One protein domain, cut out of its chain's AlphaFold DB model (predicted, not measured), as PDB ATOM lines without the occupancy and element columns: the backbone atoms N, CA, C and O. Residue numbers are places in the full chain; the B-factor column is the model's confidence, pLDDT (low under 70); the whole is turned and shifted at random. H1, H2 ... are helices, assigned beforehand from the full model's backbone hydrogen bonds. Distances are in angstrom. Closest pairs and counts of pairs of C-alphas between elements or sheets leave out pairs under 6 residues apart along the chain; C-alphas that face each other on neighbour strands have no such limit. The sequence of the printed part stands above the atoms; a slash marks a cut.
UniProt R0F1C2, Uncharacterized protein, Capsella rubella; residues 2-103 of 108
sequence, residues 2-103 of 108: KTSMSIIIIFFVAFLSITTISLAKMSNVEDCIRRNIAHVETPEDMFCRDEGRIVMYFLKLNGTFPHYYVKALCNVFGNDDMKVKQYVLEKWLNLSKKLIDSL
ATOM      1  N   LYS A   2      -9.584 -22.954 -54.442       57.78
ATOM      2  CA  LYS A   2      -8.237 -23.205 -55.015       57.78
ATOM      3  C   LYS A   2      -7.428 -21.949 -55.386       57.78
ATOM      4  O   LYS A   2      -6.259 -21.865 -55.040       57.78
ATOM      5  N   THR A   3      -8.046 -20.958 -56.028       59.41
ATOM      6  CA  THR A   3      -7.372 -19.714 -56.454       59.41
ATOM      7  C   THR A   3      -6.891 -18.862 -55.278       59.41
ATOM      8  O   THR A   3      -5.778 -18.352 -55.304       59.41
ATOM      9  N   SER A   4      -7.689 -18.777 -54.209       65.81
ATOM     10  CA  SER A   4      -7.324 -18.047 -52.988       65.81
ATOM     11  C   SER A   4      -6.144 -18.689 -52.252       65.81
ATOM     12  O   SER A   4      -5.285 -17.968 -51.762       65.81
ATOM     13  N   MET A   5      -6.067 -20.027 -52.194       70.69
ATOM     14  CA  MET A   5      -4.936 -20.723 -51.567       70.69
ATOM     15  C   MET A   5      -3.634 -20.517 -52.346       70.69
ATOM     16  O   MET A   5      -2.612 -20.222 -51.737       70.69
ATOM     17  N   SER A   6      -3.665 -20.604 -53.679       74.12
ATOM     18  CA  SER A   6      -2.473 -20.348 -54.500       74.12
ATOM     19  C   SER A   6      -1.962 -18.912 -54.358       74.12
ATOM     20  O   SER A   6      -0.758 -18.716 -54.250       74.12
ATOM     21  N   ILE A   7      -2.853 -17.917 -54.288       78.81
ATOM     22  CA  ILE A   7      -2.465 -16.518 -54.062       78.81
ATOM     23  C   ILE A   7      -1.813 -16.349 -52.681       78.81
ATOM     24  O   ILE A   7      -0.740 -15.756 -52.587       78.81
ATOM     25  N   ILE A   8      -2.404 -16.919 -51.623       79.81
ATOM     26  CA  ILE A   8      -1.838 -16.872 -50.264       79.81
ATOM     27  C   ILE A   8      -0.445 -17.512 -50.225       79.81
ATOM     28  O   ILE A   8       0.474 -16.938 -49.644       79.81
ATOM     29  N   ILE A   9      -0.263 -18.662 -50.883       81.06
ATOM     30  CA  ILE A   9       1.037 -19.341 -50.965       81.06
ATOM     31  C   ILE A   9       2.069 -18.455 -51.675       81.06
ATOM     32  O   ILE A   9       3.181 -18.315 -51.177       81.06
ATOM     33  N   ILE A  10       1.710 -17.807 -52.788       80.50
ATOM     34  CA  ILE A  10       2.622 -16.913 -53.523       80.50
ATOM     35  C   ILE A  10       3.043 -15.719 -52.658       80.50
ATOM     36  O   ILE A  10       4.235 -15.429 -52.564       80.50
ATOM     37  N   PHE A  11       2.097 -15.051 -51.988       77.69
ATOM     38  CA  PHE A  11       2.413 -13.937 -51.087       77.69
ATOM     39  C   PHE A  11       3.308 -14.374 -49.928       77.69
ATOM     40  O   PHE A  11       4.265 -13.677 -49.595       77.69
ATOM     41  N   PHE A  12       3.036 -15.538 -49.341       79.81
ATOM     42  CA  PHE A  12       3.827 -16.073 -48.240       79.81
ATOM     43  C   PHE A  12       5.257 -16.418 -48.678       79.81
ATOM     44  O   PHE A  12       6.216 -16.034 -48.012       79.81
ATOM     45  N   VAL A  13       5.423 -17.063 -49.837       79.81
ATOM     46  CA  VAL A  13       6.742 -17.377 -50.409       79.81
ATOM     47  C   VAL A  13       7.516 -16.102 -50.752       79.81
ATOM     48  O   VAL A  13       8.702 -16.006 -50.437       79.81
ATOM     49  N   ALA A  14       6.861 -15.099 -51.344       76.44
ATOM     50  CA  ALA A  14       7.492 -13.816 -51.647       76.44
ATOM     51  C   ALA A  14       7.945 -13.091 -50.370       76.44
ATOM     52  O   ALA A  14       9.085 -12.635 -50.293       76.44
ATOM     53  N   PHE A  15       7.091 -13.048 -49.345       75.12
ATOM     54  CA  PHE A  15       7.420 -12.452 -48.051       75.12
ATOM     55  C   PHE A  15       8.619 -13.149 -47.395       75.12
ATOM     56  O   PHE A  15       9.595 -12.486 -47.043       75.12
ATOM     57  N   LEU A  16       8.601 -14.484 -47.313       75.75
ATOM     58  CA  LEU A  16       9.726 -15.257 -46.783       75.75
ATOM     59  C   LEU A  16      11.019 -14.972 -47.560       75.75
ATOM     60  O   LEU A  16      12.050 -14.684 -46.955       75.75
ATOM     61  N   SER A  17      10.958 -14.945 -48.890       69.25
ATOM     62  CA  SER A  17      12.123 -14.654 -49.735       69.25
ATOM     63  C   SER A  17      12.722 -13.276 -49.423       69.25
ATOM     64  O   SER A  17      13.923 -13.162 -49.184       69.25
ATOM     65  N   ILE A  18      11.891 -12.234 -49.315       70.56
ATOM     66  CA  ILE A  18      12.340 -10.868 -48.989       70.56
ATOM     67  C   ILE A  18      12.986 -10.811 -47.598       70.56
ATOM     68  O   ILE A  18      14.030 -10.171 -47.420       70.56
ATOM     69  N   THR A  19      12.403 -11.501 -46.612       68.31
ATOM     70  CA  THR A  19      12.961 -11.533 -45.252       68.31
ATOM     71  C   THR A  19      14.335 -12.205 -45.215       68.31
ATOM     72  O   THR A  19      15.254 -11.658 -44.608       68.31
ATOM     73  N   THR A  20      14.524 -13.318 -45.932       66.88
ATOM     74  CA  THR A  20      15.817 -14.025 -45.979       66.88
ATOM     75  C   THR A  20      16.920 -13.209 -46.653       66.88
ATOM     76  O   THR A  20      18.031 -13.154 -46.133       66.88
ATOM     77  N   ILE A  21      16.615 -12.504 -47.749       67.81
ATOM     78  CA  ILE A  21      17.571 -11.618 -48.433       67.81
ATOM     79  C   ILE A  21      18.002 -10.474 -47.508       67.81
ATOM     80  O   ILE A  21      19.186 -10.150 -47.419       67.81
ATOM     81  N   SER A  22      17.047  -9.882 -46.789       65.88
ATOM     82  CA  SER A  22      17.320  -8.784 -45.856       65.88
ATOM     83  C   SER A  22      18.212  -9.239 -44.698       65.88
ATOM     84  O   SER A  22      19.139  -8.525 -44.315       65.88
ATOM     85  N   LEU A  23      17.972 -10.448 -44.181       66.38
ATOM     86  CA  LEU A  23      18.759 -11.029 -43.098       66.38
ATOM     87  C   LEU A  23      20.178 -11.389 -43.558       66.38
ATOM     88  O   LEU A  23      21.145 -11.054 -42.878       66.38
ATOM     89  N   ALA A  24      20.311 -11.987 -44.745       66.56
ATOM     90  CA  ALA A  24      21.604 -12.311 -45.342       66.56
ATOM     91  C   ALA A  24      22.447 -11.050 -45.597       66.56
ATOM     92  O   ALA A  24      23.626 -11.008 -45.249       66.56
ATOM     93  N   LYS A  25      21.835  -9.984 -46.135       72.12
ATOM     94  CA  LYS A  25      22.519  -8.696 -46.325       72.12
ATOM     95  C   LYS A  25      22.983  -8.108 -44.991       72.12
ATOM     96  O   LYS A  25      24.110  -7.631 -44.913       72.12
ATOM     97  N   MET A  26      22.150  -8.161 -43.950       76.50
ATOM     98  CA  MET A  26      22.524  -7.665 -42.622       76.50
ATOM     99  C   MET A  26      23.707  -8.449 -42.037       76.50
ATOM    100  O   MET A  26      24.678  -7.825 -41.619       76.50
ATOM    101  N   SER A  27      23.676  -9.786 -42.101       78.19
ATOM    102  CA  SER A  27      24.779 -10.653 -41.650       78.19
ATOM    103  C   SER A  27      26.097 -10.308 -42.343       78.19
ATOM    104  O   SER A  27      27.108 -10.097 -41.680       78.19
ATOM    105  N   ASN A  28      26.081 -10.160 -43.670       85.62
ATOM    106  CA  ASN A  28      27.295  -9.845 -44.422       85.62
ATOM    107  C   ASN A  28      27.862  -8.459 -44.054       85.62
ATOM    108  O   ASN A  28      29.078  -8.281 -43.992       85.62
ATOM    109  N   VAL A  29      26.998  -7.471 -43.793       88.81
ATOM    110  CA  VAL A  29      27.424  -6.130 -43.352       88.81
ATOM    111  C   VAL A  29      28.022  -6.180 -41.945       88.81
ATOM    112  O   VAL A  29      29.057  -5.559 -41.708       88.81
ATOM    113  N   GLU A  30      27.425  -6.934 -41.019       90.81
ATOM    114  CA  GLU A  30      28.003  -7.138 -39.686       90.81
ATOM    115  C   GLU A  30      29.395  -7.773 -39.765       90.81
ATOM    116  O   GLU A  30      30.325  -7.304 -39.107       90.81
ATOM    117  N   ASP A  31      29.569  -8.787 -40.613       89.56
ATOM    118  CA  ASP A  31      30.859  -9.453 -40.804       89.56
ATOM    119  C   ASP A  31      31.906  -8.516 -41.415       89.56
ATOM    120  O   ASP A  31      33.078  -8.552 -41.029       89.56
ATOM    121  N   CYS A  32      31.497  -7.617 -42.312       88.06
ATOM    122  CA  CYS A  32      32.361  -6.543 -42.796       88.06
ATOM    123  C   CYS A  32      32.787  -5.585 -41.683       88.06
ATOM    124  O   CYS A  32      33.951  -5.185 -41.621       88.06
ATOM    125  N   ILE A  33      31.871  -5.190 -40.798       89.00
ATOM    126  CA  ILE A  33      32.187  -4.296 -39.678       89.00
ATOM    127  C   ILE A  33      33.149  -4.998 -38.708       89.00
ATOM    128  O   ILE A  33      34.179  -4.417 -38.366       89.00
ATOM    129  N   ARG A  34      32.882  -6.258 -38.330       90.19
ATOM    130  CA  ARG A  34      33.758  -7.054 -37.446       90.19
ATOM    131  C   ARG A  34      35.171  -7.191 -38.011       90.19
ATOM    132  O   ARG A  34      36.139  -6.989 -37.282       90.19
ATOM    133  N   ARG A  35      35.304  -7.459 -39.312       85.06
ATOM    134  CA  ARG A  35      36.613  -7.532 -39.982       85.06
ATOM    135  C   ARG A  35      37.351  -6.204 -40.021       85.06
ATOM    136  O   ARG A  35      38.547  -6.171 -39.747       85.06
ATOM    137  N   ASN A  36      36.636  -5.110 -40.294       82.12
ATOM    138  CA  ASN A  36      37.210  -3.766 -40.246       82.12
ATOM    139  C   ASN A  36      37.762  -3.425 -38.853       82.12
ATOM    140  O   ASN A  36      38.802  -2.782 -38.772       82.12
ATOM    141  N   ILE A  37      37.085  -3.851 -37.780       84.62
ATOM    142  CA  ILE A  37      37.558  -3.677 -36.395       84.62
ATOM    143  C   ILE A  37      38.803  -4.538 -36.133       84.62
ATOM    144  O   ILE A  37      39.743  -4.086 -35.489       84.62
ATOM    145  N   ALA A  38      38.831  -5.767 -36.648       83.62
ATOM    146  CA  ALA A  38      39.960  -6.682 -36.492       83.62
ATOM    147  C   ALA A  38      41.175  -6.343 -37.386       83.62
ATOM    148  O   ALA A  38      42.190  -7.030 -37.299       83.62
ATOM    149  N   HIS A  39      41.084  -5.310 -38.237       73.00
ATOM    150  CA  HIS A  39      42.114  -4.910 -39.208       73.00
ATOM    151  C   HIS A  39      42.589  -6.045 -40.133       73.00
ATOM    152  O   HIS A  39      43.751  -6.088 -40.535       73.00
ATOM    153  N   VAL A  40      41.693  -6.970 -40.483       68.50
ATOM    154  CA  VAL A  40      42.019  -8.090 -41.373       68.50
ATOM    155  C   VAL A  40      41.611  -7.728 -42.798       68.50
ATOM    156  O   VAL A  40      40.417  -7.648 -43.086       68.50
ATOM    157  N   GLU A  41      42.589  -7.533 -43.686       60.62
ATOM    158  CA  GLU A  41      42.345  -7.444 -45.130       60.62
ATOM    159  C   GLU A  41      42.232  -8.860 -45.712       60.62
ATOM    160  O   GLU A  41      43.141  -9.684 -45.578       60.62
ATOM    161  N   THR A  42      41.094  -9.173 -46.330       59.97
ATOM    162  CA  THR A  42      40.805 -10.486 -46.928       59.97
ATOM    163  C   THR A  42      40.358 -10.348 -48.388       59.97
ATOM    164  O   THR A  42      39.829  -9.321 -48.787       59.97
ATOM    165  N   PRO A  43      40.470 -11.379 -49.238       52.78
ATOM    166  CA  PRO A  43      39.936 -11.322 -50.607       52.78
ATOM    167  C   PRO A  43      38.422 -11.022 -50.692       52.78
ATOM    168  O   PRO A  43      37.938 -10.532 -51.711       52.78
ATOM    169  N   GLU A  44      37.677 -11.267 -49.609       60.62
ATOM    170  CA  GLU A  44      36.260 -10.907 -49.438       60.62
ATOM    171  C   GLU A  44      36.024  -9.394 -49.223       60.62
ATOM    172  O   GLU A  44      34.880  -8.933 -49.182       60.62
ATOM    173  N   ASP A  45      37.090  -8.591 -49.177       65.12
ATOM    174  CA  ASP A  45      37.048  -7.135 -49.020       65.12
ATOM    175  C   ASP A  45      36.333  -6.425 -50.173       65.12
ATOM    176  O   ASP A  45      35.962  -5.260 -50.031       65.12
ATOM    177  N   MET A  46      36.113  -7.091 -51.311       72.31
ATOM    178  CA  MET A  46      35.371  -6.508 -52.429       72.31
ATOM    179  C   MET A  46      33.922  -6.195 -52.035       72.31
ATOM    180  O   MET A  46      33.469  -5.075 -52.254       72.31
ATOM    181  N   PHE A  47      33.236  -7.127 -51.359       77.38
ATOM    182  CA  PHE A  47      31.875  -6.895 -50.866       77.38
ATOM    183  C   PHE A  47      31.855  -5.777 -49.819       77.38
ATOM    184  O   PHE A  47      31.062  -4.844 -49.924       77.38
ATOM    185  N   CYS A  48      32.774  -5.805 -48.850       83.69
ATOM    186  CA  CYS A  48      32.850  -4.773 -47.815       83.69
ATOM    187  C   CYS A  48      33.180  -3.385 -48.382       83.69
ATOM    188  O   CYS A  48      32.659  -2.372 -47.912       83.69
ATOM    189  N   ARG A  49      34.019  -3.328 -49.420       83.69
ATOM    190  CA  ARG A  49      34.344  -2.100 -50.151       83.69
ATOM    191  C   ARG A  49      33.134  -1.571 -50.913       83.69
ATOM    192  O   ARG A  49      32.885  -0.367 -50.871       83.69
ATOM    193  N   ASP A  50      32.392  -2.439 -51.590       88.62
ATOM    194  CA  ASP A  50      31.211  -2.039 -52.352       88.62
ATOM    195  C   ASP A  50      30.056  -1.618 -51.440       88.62
ATOM    196  O   ASP A  50      29.458  -0.571 -51.680       88.62
ATOM    197  N   GLU A  51      29.813  -2.316 -50.328       87.88
ATOM    198  CA  GLU A  51      28.865  -1.855 -49.304       87.88
ATOM    199  C   GLU A  51      29.298  -0.511 -48.707       87.88
ATOM    200  O   GLU A  51      28.482   0.403 -48.587       87.88
ATOM    201  N   GLY A  52      30.592  -0.320 -48.423       88.50
ATOM    202  CA  GLY A  52      31.120   0.979 -47.998       88.50
ATOM    203  C   GLY A  52      30.832   2.093 -49.013       88.50
ATOM    204  O   GLY A  52      30.419   3.193 -48.642       88.50
ATOM    205  N   ARG A  53      30.967   1.818 -50.315       90.25
ATOM    206  CA  ARG A  53      30.597   2.775 -51.372       90.25
ATOM    207  C   ARG A  53      29.095   3.047 -51.387       90.25
ATOM    208  O   ARG A  53      28.706   4.209 -51.476       90.25
ATOM    209  N   ILE A  54      28.258   2.017 -51.274       91.31
ATOM    210  CA  ILE A  54      26.795   2.157 -51.238       91.31
ATOM    211  C   ILE A  54      26.372   3.039 -50.058       91.31
ATOM    212  O   ILE A  54      25.595   3.976 -50.244       91.31
ATOM    213  N   VAL A  55      26.922   2.793 -48.865       91.50
ATOM    214  CA  VAL A  55      26.661   3.606 -47.670       91.50
ATOM    215  C   VAL A  55      27.110   5.053 -47.889       91.50
ATOM    216  O   VAL A  55      26.342   5.968 -47.596       91.50
ATOM    217  N   MET A  56      28.292   5.279 -48.478       90.06
ATOM    218  CA  MET A  56      28.776   6.624 -48.818       90.06
ATOM    219  C   MET A  56      27.820   7.360 -49.765       90.06
ATOM    220  O   MET A  56      27.498   8.528 -49.547       90.06
ATOM    221  N   TYR A  57      27.373   6.698 -50.834       92.12
ATOM    222  CA  TYR A  57      26.443   7.291 -51.796       92.12
ATOM    223  C   TYR A  57      25.098   7.611 -51.151       92.12
ATOM    224  O   TYR A  57      24.595   8.722 -51.316       92.12
ATOM    225  N   PHE A  58      24.545   6.678 -50.376       91.56
ATOM    226  CA  PHE A  58      23.296   6.898 -49.654       91.56
ATOM    227  C   PHE A  58      23.410   8.084 -48.697       91.56
ATOM    228  O   PHE A  58      22.514   8.925 -48.653       91.56
ATOM    229  N   LEU A  59      24.528   8.179 -47.975       90.06
ATOM    230  CA  LEU A  59      24.787   9.270 -47.051       90.06
ATOM    231  C   LEU A  59      24.848  10.624 -47.766       90.06
ATOM    232  O   LEU A  59      24.252  11.588 -47.295       90.06
ATOM    233  N   LYS A  60      25.522  10.702 -48.919       89.31
ATOM    234  CA  LYS A  60      25.594  11.934 -49.723       89.31
ATOM    235  C   LYS A  60      24.230  12.379 -50.249       89.31
ATOM    236  O   LYS A  60      23.987  13.576 -50.339       89.31
ATOM    237  N   LEU A  61      23.368  11.430 -50.611       91.88
ATOM    238  CA  LEU A  61      22.049  11.720 -51.177       91.88
ATOM    239  C   LEU A  61      21.018  12.090 -50.106       91.88
ATOM    240  O   LEU A  61      20.252  13.027 -50.301       91.88
ATOM    241  N   ASN A  62      20.997  11.366 -48.987       90.94
ATOM    242  CA  ASN A  62      19.947  11.499 -47.972       90.94
ATOM    243  C   ASN A  62      20.377  12.322 -46.752       90.94
ATOM    244  O   ASN A  62      19.538  12.731 -45.955       90.94
ATOM    245  N   GLY A  63      21.680  12.542 -46.570       89.50
ATOM    246  CA  GLY A  63      22.223  13.205 -45.387       89.50
ATOM    247  C   GLY A  63      22.134  12.369 -44.106       89.50
ATOM    248  O   GLY A  63      22.395  12.908 -43.035       89.50
ATOM    249  N   THR A  64      21.775  11.082 -44.197       91.06
ATOM    250  CA  THR A  64      21.684  10.131 -43.077       91.06
ATOM    251  C   THR A  64      22.249   8.765 -43.462       91.06
ATOM    252  O   THR A  64      22.332   8.423 -44.642       91.06
ATOM    253  N   PHE A  65      22.628   7.956 -42.468       91.31
ATOM    254  CA  PHE A  65      23.034   6.572 -42.715       91.31
ATOM    255  C   PHE A  65      21.828   5.687 -43.076       91.31
ATOM    256  O   PHE A  65      20.730   5.906 -42.557       91.31
ATOM    257  N   PRO A  66      22.008   4.662 -43.933       91.06
ATOM    258  CA  PRO A  66      20.970   3.668 -44.170       91.06
ATOM    259  C   PRO A  66      20.614   2.916 -42.884       91.06
ATOM    260  O   PRO A  66      21.503   2.473 -42.159       91.06
ATOM    261  N   HIS A  67      19.324   2.674 -42.652       90.75
ATOM    262  CA  HIS A  67      18.843   1.988 -41.447       90.75
ATOM    263  C   HIS A  67      19.493   0.610 -41.238       90.75
ATOM    264  O   HIS A  67      19.942   0.297 -40.141       90.75
ATOM    265  N   TYR A  68      19.619  -0.198 -42.299       89.69
ATOM    266  CA  TYR A  68      20.248  -1.525 -42.212       89.69
ATOM    267  C   TYR A  68      21.711  -1.457 -41.749       89.69
ATOM    268  O   TYR A  68      22.180  -2.356 -41.058       89.69
ATOM    269  N   TYR A  69      22.425  -0.392 -42.117       91.00
ATOM    270  CA  TYR A  69      23.824  -0.202 -41.754       91.00
ATOM    271  C   TYR A  69      23.951   0.209 -40.285       91.00
ATOM    272  O   TYR A  69      24.767  -0.357 -39.563       91.00
ATOM    273  N   VAL A  70      23.092   1.123 -39.812       92.31
ATOM    274  CA  VAL A  70      23.027   1.472 -38.382       92.31
ATOM    275  C   VAL A  70      22.651   0.245 -37.547       92.31
ATOM    276  O   VAL A  70      23.254   0.010 -36.508       92.31
ATOM    277  N   LYS A  71      21.737  -0.600 -38.042       92.75
ATOM    278  CA  LYS A  71      21.332  -1.838 -37.361       92.75
ATOM    279  C   LYS A  71      22.497  -2.803 -37.199       92.75
ATOM    280  O   LYS A  71      22.737  -3.298 -36.104       92.75
ATOM    281  N   ALA A  72      23.250  -3.020 -38.275       92.75
ATOM    282  CA  ALA A  72      24.434  -3.866 -38.247       92.75
ATOM    283  C   ALA A  72      25.504  -3.321 -37.281       92.75
ATOM    284  O   ALA A  72      26.078  -4.087 -36.512       92.75
ATOM    285  N   LEU A  73      25.731  -2.001 -37.257       93.44
ATOM    286  CA  LEU A  73      26.628  -1.371 -36.280       93.44
ATOM    287  C   LEU A  73      26.166  -1.636 -34.844       93.44
ATOM    288  O   LEU A  73      26.954  -2.103 -34.026       93.44
ATOM    289  N   CYS A  74      24.892  -1.386 -34.549       94.31
ATOM    290  CA  CYS A  74      24.321  -1.620 -33.227       94.31
ATOM    291  C   CYS A  74      24.468  -3.078 -32.789       94.31
ATOM    292  O   CYS A  74      24.935  -3.334 -31.683       94.31
ATOM    293  N   ASN A  75      24.187  -4.034 -33.674       93.81
ATOM    294  CA  ASN A  75      24.364  -5.453 -33.375       93.81
ATOM    295  C   ASN A  75      25.828  -5.807 -33.075       93.81
ATOM    296  O   ASN A  75      26.100  -6.529 -32.117       93.81
ATOM    297  N   VAL A  76      26.783  -5.282 -33.851       93.75
ATOM    298  CA  VAL A  76      28.217  -5.536 -33.636       93.75
ATOM    299  C   VAL A  76      28.716  -4.921 -32.326       93.75
ATOM    300  O   VAL A  76      29.520  -5.542 -31.633       93.75
ATOM    301  N   PHE A  77      28.229  -3.736 -31.963       94.00
ATOM    302  CA  PHE A  77      28.645  -3.024 -30.752       94.00
ATOM    303  C   PHE A  77      27.774  -3.307 -29.519       94.00
ATOM    304  O   PHE A  77      27.989  -2.695 -28.475       94.00
ATOM    305  N   GLY A  78      26.818  -4.238 -29.601       92.94
ATOM    306  CA  GLY A  78      25.959  -4.611 -28.473       92.94
ATOM    307  C   GLY A  78      25.002  -3.500 -28.034       92.94
ATOM    308  O   GLY A  78      24.786  -3.318 -26.841       92.94
ATOM    309  N   ASN A  79      24.446  -2.755 -28.993       94.00
ATOM    310  CA  ASN A  79      23.552  -1.606 -28.798       94.00
ATOM    311  C   ASN A  79      24.172  -0.441 -28.003       94.00
ATOM    312  O   ASN A  79      23.462   0.347 -27.381       94.00
ATOM    313  N   ASP A  80      25.499  -0.322 -28.027       94.50
ATOM    314  CA  ASP A  80      26.236   0.774 -27.401       94.50
ATOM    315  C   ASP A  80      26.337   1.978 -28.356       94.50
ATOM    316  O   ASP A  80      27.216   2.042 -29.223       94.50
ATOM    317  N   ASP A  81      25.431   2.948 -28.185       93.31
ATOM    318  CA  ASP A  81      25.373   4.180 -28.988       93.31
ATOM    319  C   ASP A  81      26.715   4.926 -29.023       93.31
ATOM    320  O   ASP A  81      27.066   5.515 -30.049       93.31
ATOM    321  N   MET A  82      27.486   4.916 -27.928       93.88
ATOM    322  CA  MET A  82      28.767   5.625 -27.875       93.88
ATOM    323  C   MET A  82      29.800   4.956 -28.774       93.88
ATOM    324  O   MET A  82      30.460   5.644 -29.554       93.88
ATOM    325  N   LYS A  83      29.900   3.622 -28.731       94.19
ATOM    326  CA  LYS A  83      30.814   2.872 -29.609       94.19
ATOM    327  C   LYS A  83      30.424   2.984 -31.075       94.19
ATOM    328  O   LYS A  83      31.301   3.151 -31.919       94.19
ATOM    329  N   VAL A  84      29.126   2.961 -31.381       93.88
ATOM    330  CA  VAL A  84      28.628   3.173 -32.749       93.88
ATOM    331  C   VAL A  84      29.041   4.551 -33.264       93.88
ATOM    332  O   VAL A  84      29.601   4.664 -34.356       93.88
ATOM    333  N   LYS A  85      28.810   5.604 -32.470       93.62
ATOM    334  CA  LYS A  85      29.188   6.978 -32.830       93.62
ATOM    335  C   LYS A  85      30.697   7.129 -32.993       93.62
ATOM    336  O   LYS A  85      31.131   7.740 -33.967       93.62
ATOM    337  N   GLN A  86      31.482   6.549 -32.086       92.31
ATOM    338  CA  GLN A  86      32.942   6.571 -32.154       92.31
ATOM    339  C   GLN A  86      33.461   5.861 -33.411       92.31
ATOM    340  O   GLN A  86      34.237   6.445 -34.161       92.31
ATOM    341  N   TYR A  87      32.978   4.651 -33.700       91.00
ATOM    342  CA  TYR A  87      33.356   3.921 -34.910       91.00
ATOM    343  C   TYR A  87      33.042   4.721 -36.176       91.00
ATOM    344  O   TYR A  87      33.857   4.804 -37.094       91.00
ATOM    345  N   VAL A  88      31.853   5.326 -36.238       90.94
ATOM    346  CA  VAL A  88      31.445   6.118 -37.399       90.94
ATOM    347  C   VAL A  88      32.325   7.362 -37.561       90.94
ATOM    348  O   VAL A  88      32.727   7.667 -38.681       90.94
ATOM    349  N   LEU A  89      32.669   8.036 -36.465       89.75
ATOM    350  CA  LEU A  89      33.603   9.164 -36.453       89.75
ATOM    351  C   LEU A  89      34.997   8.791 -36.972       89.75
ATOM    352  O   LEU A  89      35.587   9.546 -37.739       89.75
ATOM    353  N   GLU A  90      35.518   7.637 -36.562       86.81
ATOM    354  CA  GLU A  90      36.847   7.167 -36.964       86.81
ATOM    355  C   GLU A  90      36.870   6.677 -38.418       86.81
ATOM    356  O   GLU A  90      37.839   6.899 -39.146       86.81
ATOM    357  N   LYS A  91      35.797   6.013 -38.865       84.25
ATOM    358  CA  LYS A  91      35.738   5.379 -40.187       84.25
ATOM    359  C   LYS A  91      35.369   6.347 -41.312       84.25
ATOM    360  O   LYS A  91      35.782   6.132 -42.453       84.25
ATOM    361  N   TRP A  92      34.583   7.382 -41.022       84.81
ATOM    362  CA  TRP A  92      34.030   8.290 -42.026       84.81
ATOM    363  C   TRP A  92      34.534   9.719 -41.820       84.81
ATOM    364  O   TRP A  92      34.331  10.329 -40.775       84.81
ATOM    365  N   LEU A  93      35.151  10.289 -42.855       77.00
ATOM    366  CA  LEU A  93      35.678  11.652 -42.805       77.00
ATOM    367  C   LEU A  93      34.569  12.704 -42.974       77.00
ATOM    368  O   LEU A  93      33.617  12.505 -43.730       77.00
ATOM    369  N   ASN A  94      34.756  13.867 -42.339       79.81
ATOM    370  CA  ASN A  94      33.954  15.087 -42.530       79.81
ATOM    371  C   ASN A  94      32.450  14.951 -42.222       79.81
ATOM    372  O   ASN A  94      31.617  15.601 -42.857       79.81
ATOM    373  N   LEU A  95      32.082  14.127 -41.241       84.44
ATOM    374  CA  LEU A  95      30.694  14.031 -40.792       84.44
ATOM    375  C   LEU A  95      30.280  15.245 -39.951       84.44
ATOM    376  O   LEU A  95      31.038  15.743 -39.121       84.44
ATOM    377  N   SER A  96      29.038  15.701 -40.129       86.44
ATOM    378  CA  SER A  96      28.470  16.746 -39.270       86.44
ATOM    379  C   SER A  96      28.118  16.192 -37.887       86.44
ATOM    380  O   SER A  96      27.640  15.063 -37.765       86.44
ATOM    381  N   LYS A  97      28.262  17.010 -36.837       86.50
ATOM    382  CA  LYS A  97      27.855  16.635 -35.469       86.50
ATOM    383  C   LYS A  97      26.392  16.174 -35.406       86.50
ATOM    384  O   LYS A  97      26.094  15.152 -34.804       86.50
ATOM    385  N   LYS A  98      25.499  16.865 -36.126       87.12
ATOM    386  CA  LYS A  98      24.070  16.526 -36.232       87.12
ATOM    387  C   LYS A  98      23.835  15.101 -36.746       87.12
ATOM    388  O   LYS A  98      22.950  14.412 -36.253       87.12
ATOM    389  N   LEU A  99      24.614  14.669 -37.737       88.81
ATOM    390  CA  LEU A  99      24.514  13.325 -38.300       88.81
ATOM    391  C   LEU A  99      24.968  12.261 -37.296       88.81
ATOM    392  O   LEU A  99      24.310  11.235 -37.158       88.81
ATOM    393  N   ILE A 100      26.055  12.516 -36.574       89.12
ATOM    394  CA  ILE A 100      26.552  11.592 -35.547       89.12
ATOM    395  C   ILE A 100      25.545  11.494 -34.399       89.12
ATOM    396  O   ILE A 100      25.216  10.400 -33.954       89.12
ATOM    397  N   ASP A 101      24.995  12.629 -33.969       87.38
ATOM    398  CA  ASP A 101      23.995  12.682 -32.904       87.38
ATOM    399  C   ASP A 101      22.684  11.982 -33.294       87.38
ATOM    400  O   ASP A 101      22.010  11.450 -32.414       87.38
ATOM    401  N   SER A 102      22.353  11.919 -34.592       86.94
ATOM    402  CA  SER A 102      21.181  11.185 -35.097       86.94
ATOM    403  C   SER A 102      21.321   9.660 -35.078       86.94
ATOM    404  O   SER A 102      20.324   8.962 -35.255       86.94
ATOM    405  N   LEU A 103      22.528   9.127 -34.868       89.75
ATOM    406  CA  LEU A 103      22.726   7.688 -34.713       89.75
ATOM    407  C   LEU A 103      22.228   7.248 -33.337       89.75
ATOM    408  O   LEU A 103      22.670   7.779 -32.315       89.75
TER     409      LEU A 103
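Overview. This is residues 2 to 103 of the 108 residues of an uncharacterized protein of Capsella rubella (UniProt R0F1C2). A long straight helix, H1, makes a handle: its residues 2 to 21 stick out free from a compact head. In the head, H2 crosses the last part of H1 about perpendicular to it, H3 packs steeply on that same part of H1, H4 packs on H3, and the short H5 packs on H4. The printed part has 102 residues with five named helices, in the order H1, H2, H3, H4, H5, and no named strand; its class is all helix. As a whole it is loose, with a radius of gyration of the C-alphas of 17.1 A, and elongated, spanning 58 by 34 by 26 A, with the free part of H1 making the length.

Along the chain. Begin with the longest helix. Find C-alpha 2 at (-8.237, -23.205, -55.015); from there H1, residues 2 to 37, runs 53.2 A to C-alpha 37 at (37.558, -3.677, -36.395), and x climbs most along the way. Next look for H2, residues 45 to 62, which begins at C-alpha 45 at (37.048, -7.135, -49.020) and is 25.3 A long; here x falls while y rises. H3 is residues 67 to 77, and H4 is residues 81 to 91; each measures 15.3 A from first to last C-alpha. The last helix, H5, is residues 97 to 101, and ends at C-alpha 101 at (23.995, 12.682, -32.904).

Arrangement. Start at H1 and look past its free stretch. With residues 26 to 34 alone it touches H3, where you will find 15 pairs of C-alphas within 8 A; the closest are those of Glu 30 and Ala 72, 5.1 A apart. H1 and H3 stand at a steep tilt of 52 degrees and run the same way. H1 touches H2 with residues 29 to 32 alone, and H2 meets this touch with residues 45 to 51 alone; the closest C-alphas are those of Cys 32 and Cys 48, 5.3 A apart. Their lines are about perpendicular, at 76 degrees. Between H2 and H3, look at Val 55 and Tyr 69: their C-alphas, the closest of the two helices, are 7.6 A apart, and the helices are close but not clearly touching, at a steep tilt of 54 degrees, opposite ways. Move on from H3 to H4: they touch, with the C-alphas of Leu 73 and Val 84 the closest at 6.1 A, and are about perpendicular at 74 degrees. H4 in turn touches H5, where the closest C-alphas are those of Lys 85 and Ile 100, 6.0 A apart. H4 and H5 are each apart from H1 and from H2, and H5 is apart from H3. Read the backbone O and N atoms along H1, H2, H3, H4 and H5, and each O i to N i+4 pair inside them is within hydrogen-bond range.

Size, cuts and confidence. The two C-alphas farthest apart are those of Lys 2 and Asn 94, at 58.3 A. Set aside residues 2 to 21, which stand free, and the remaining body of 82 residues spans 35 by 27 by 25 A, with a radius of gyration of 12.1 A. The printed part has no cut. The links from H2 to H3, H3 to H4 and H4 to H5 are tight, the link from H1 to H2, with 7 residues, is short, and no link is long. In the B-factor column the mean pLDDT of the printed part is 83.0; look for values under 70 at residues 2 to 4, residue 17, residues 19 to 24 and residues 40 to 45.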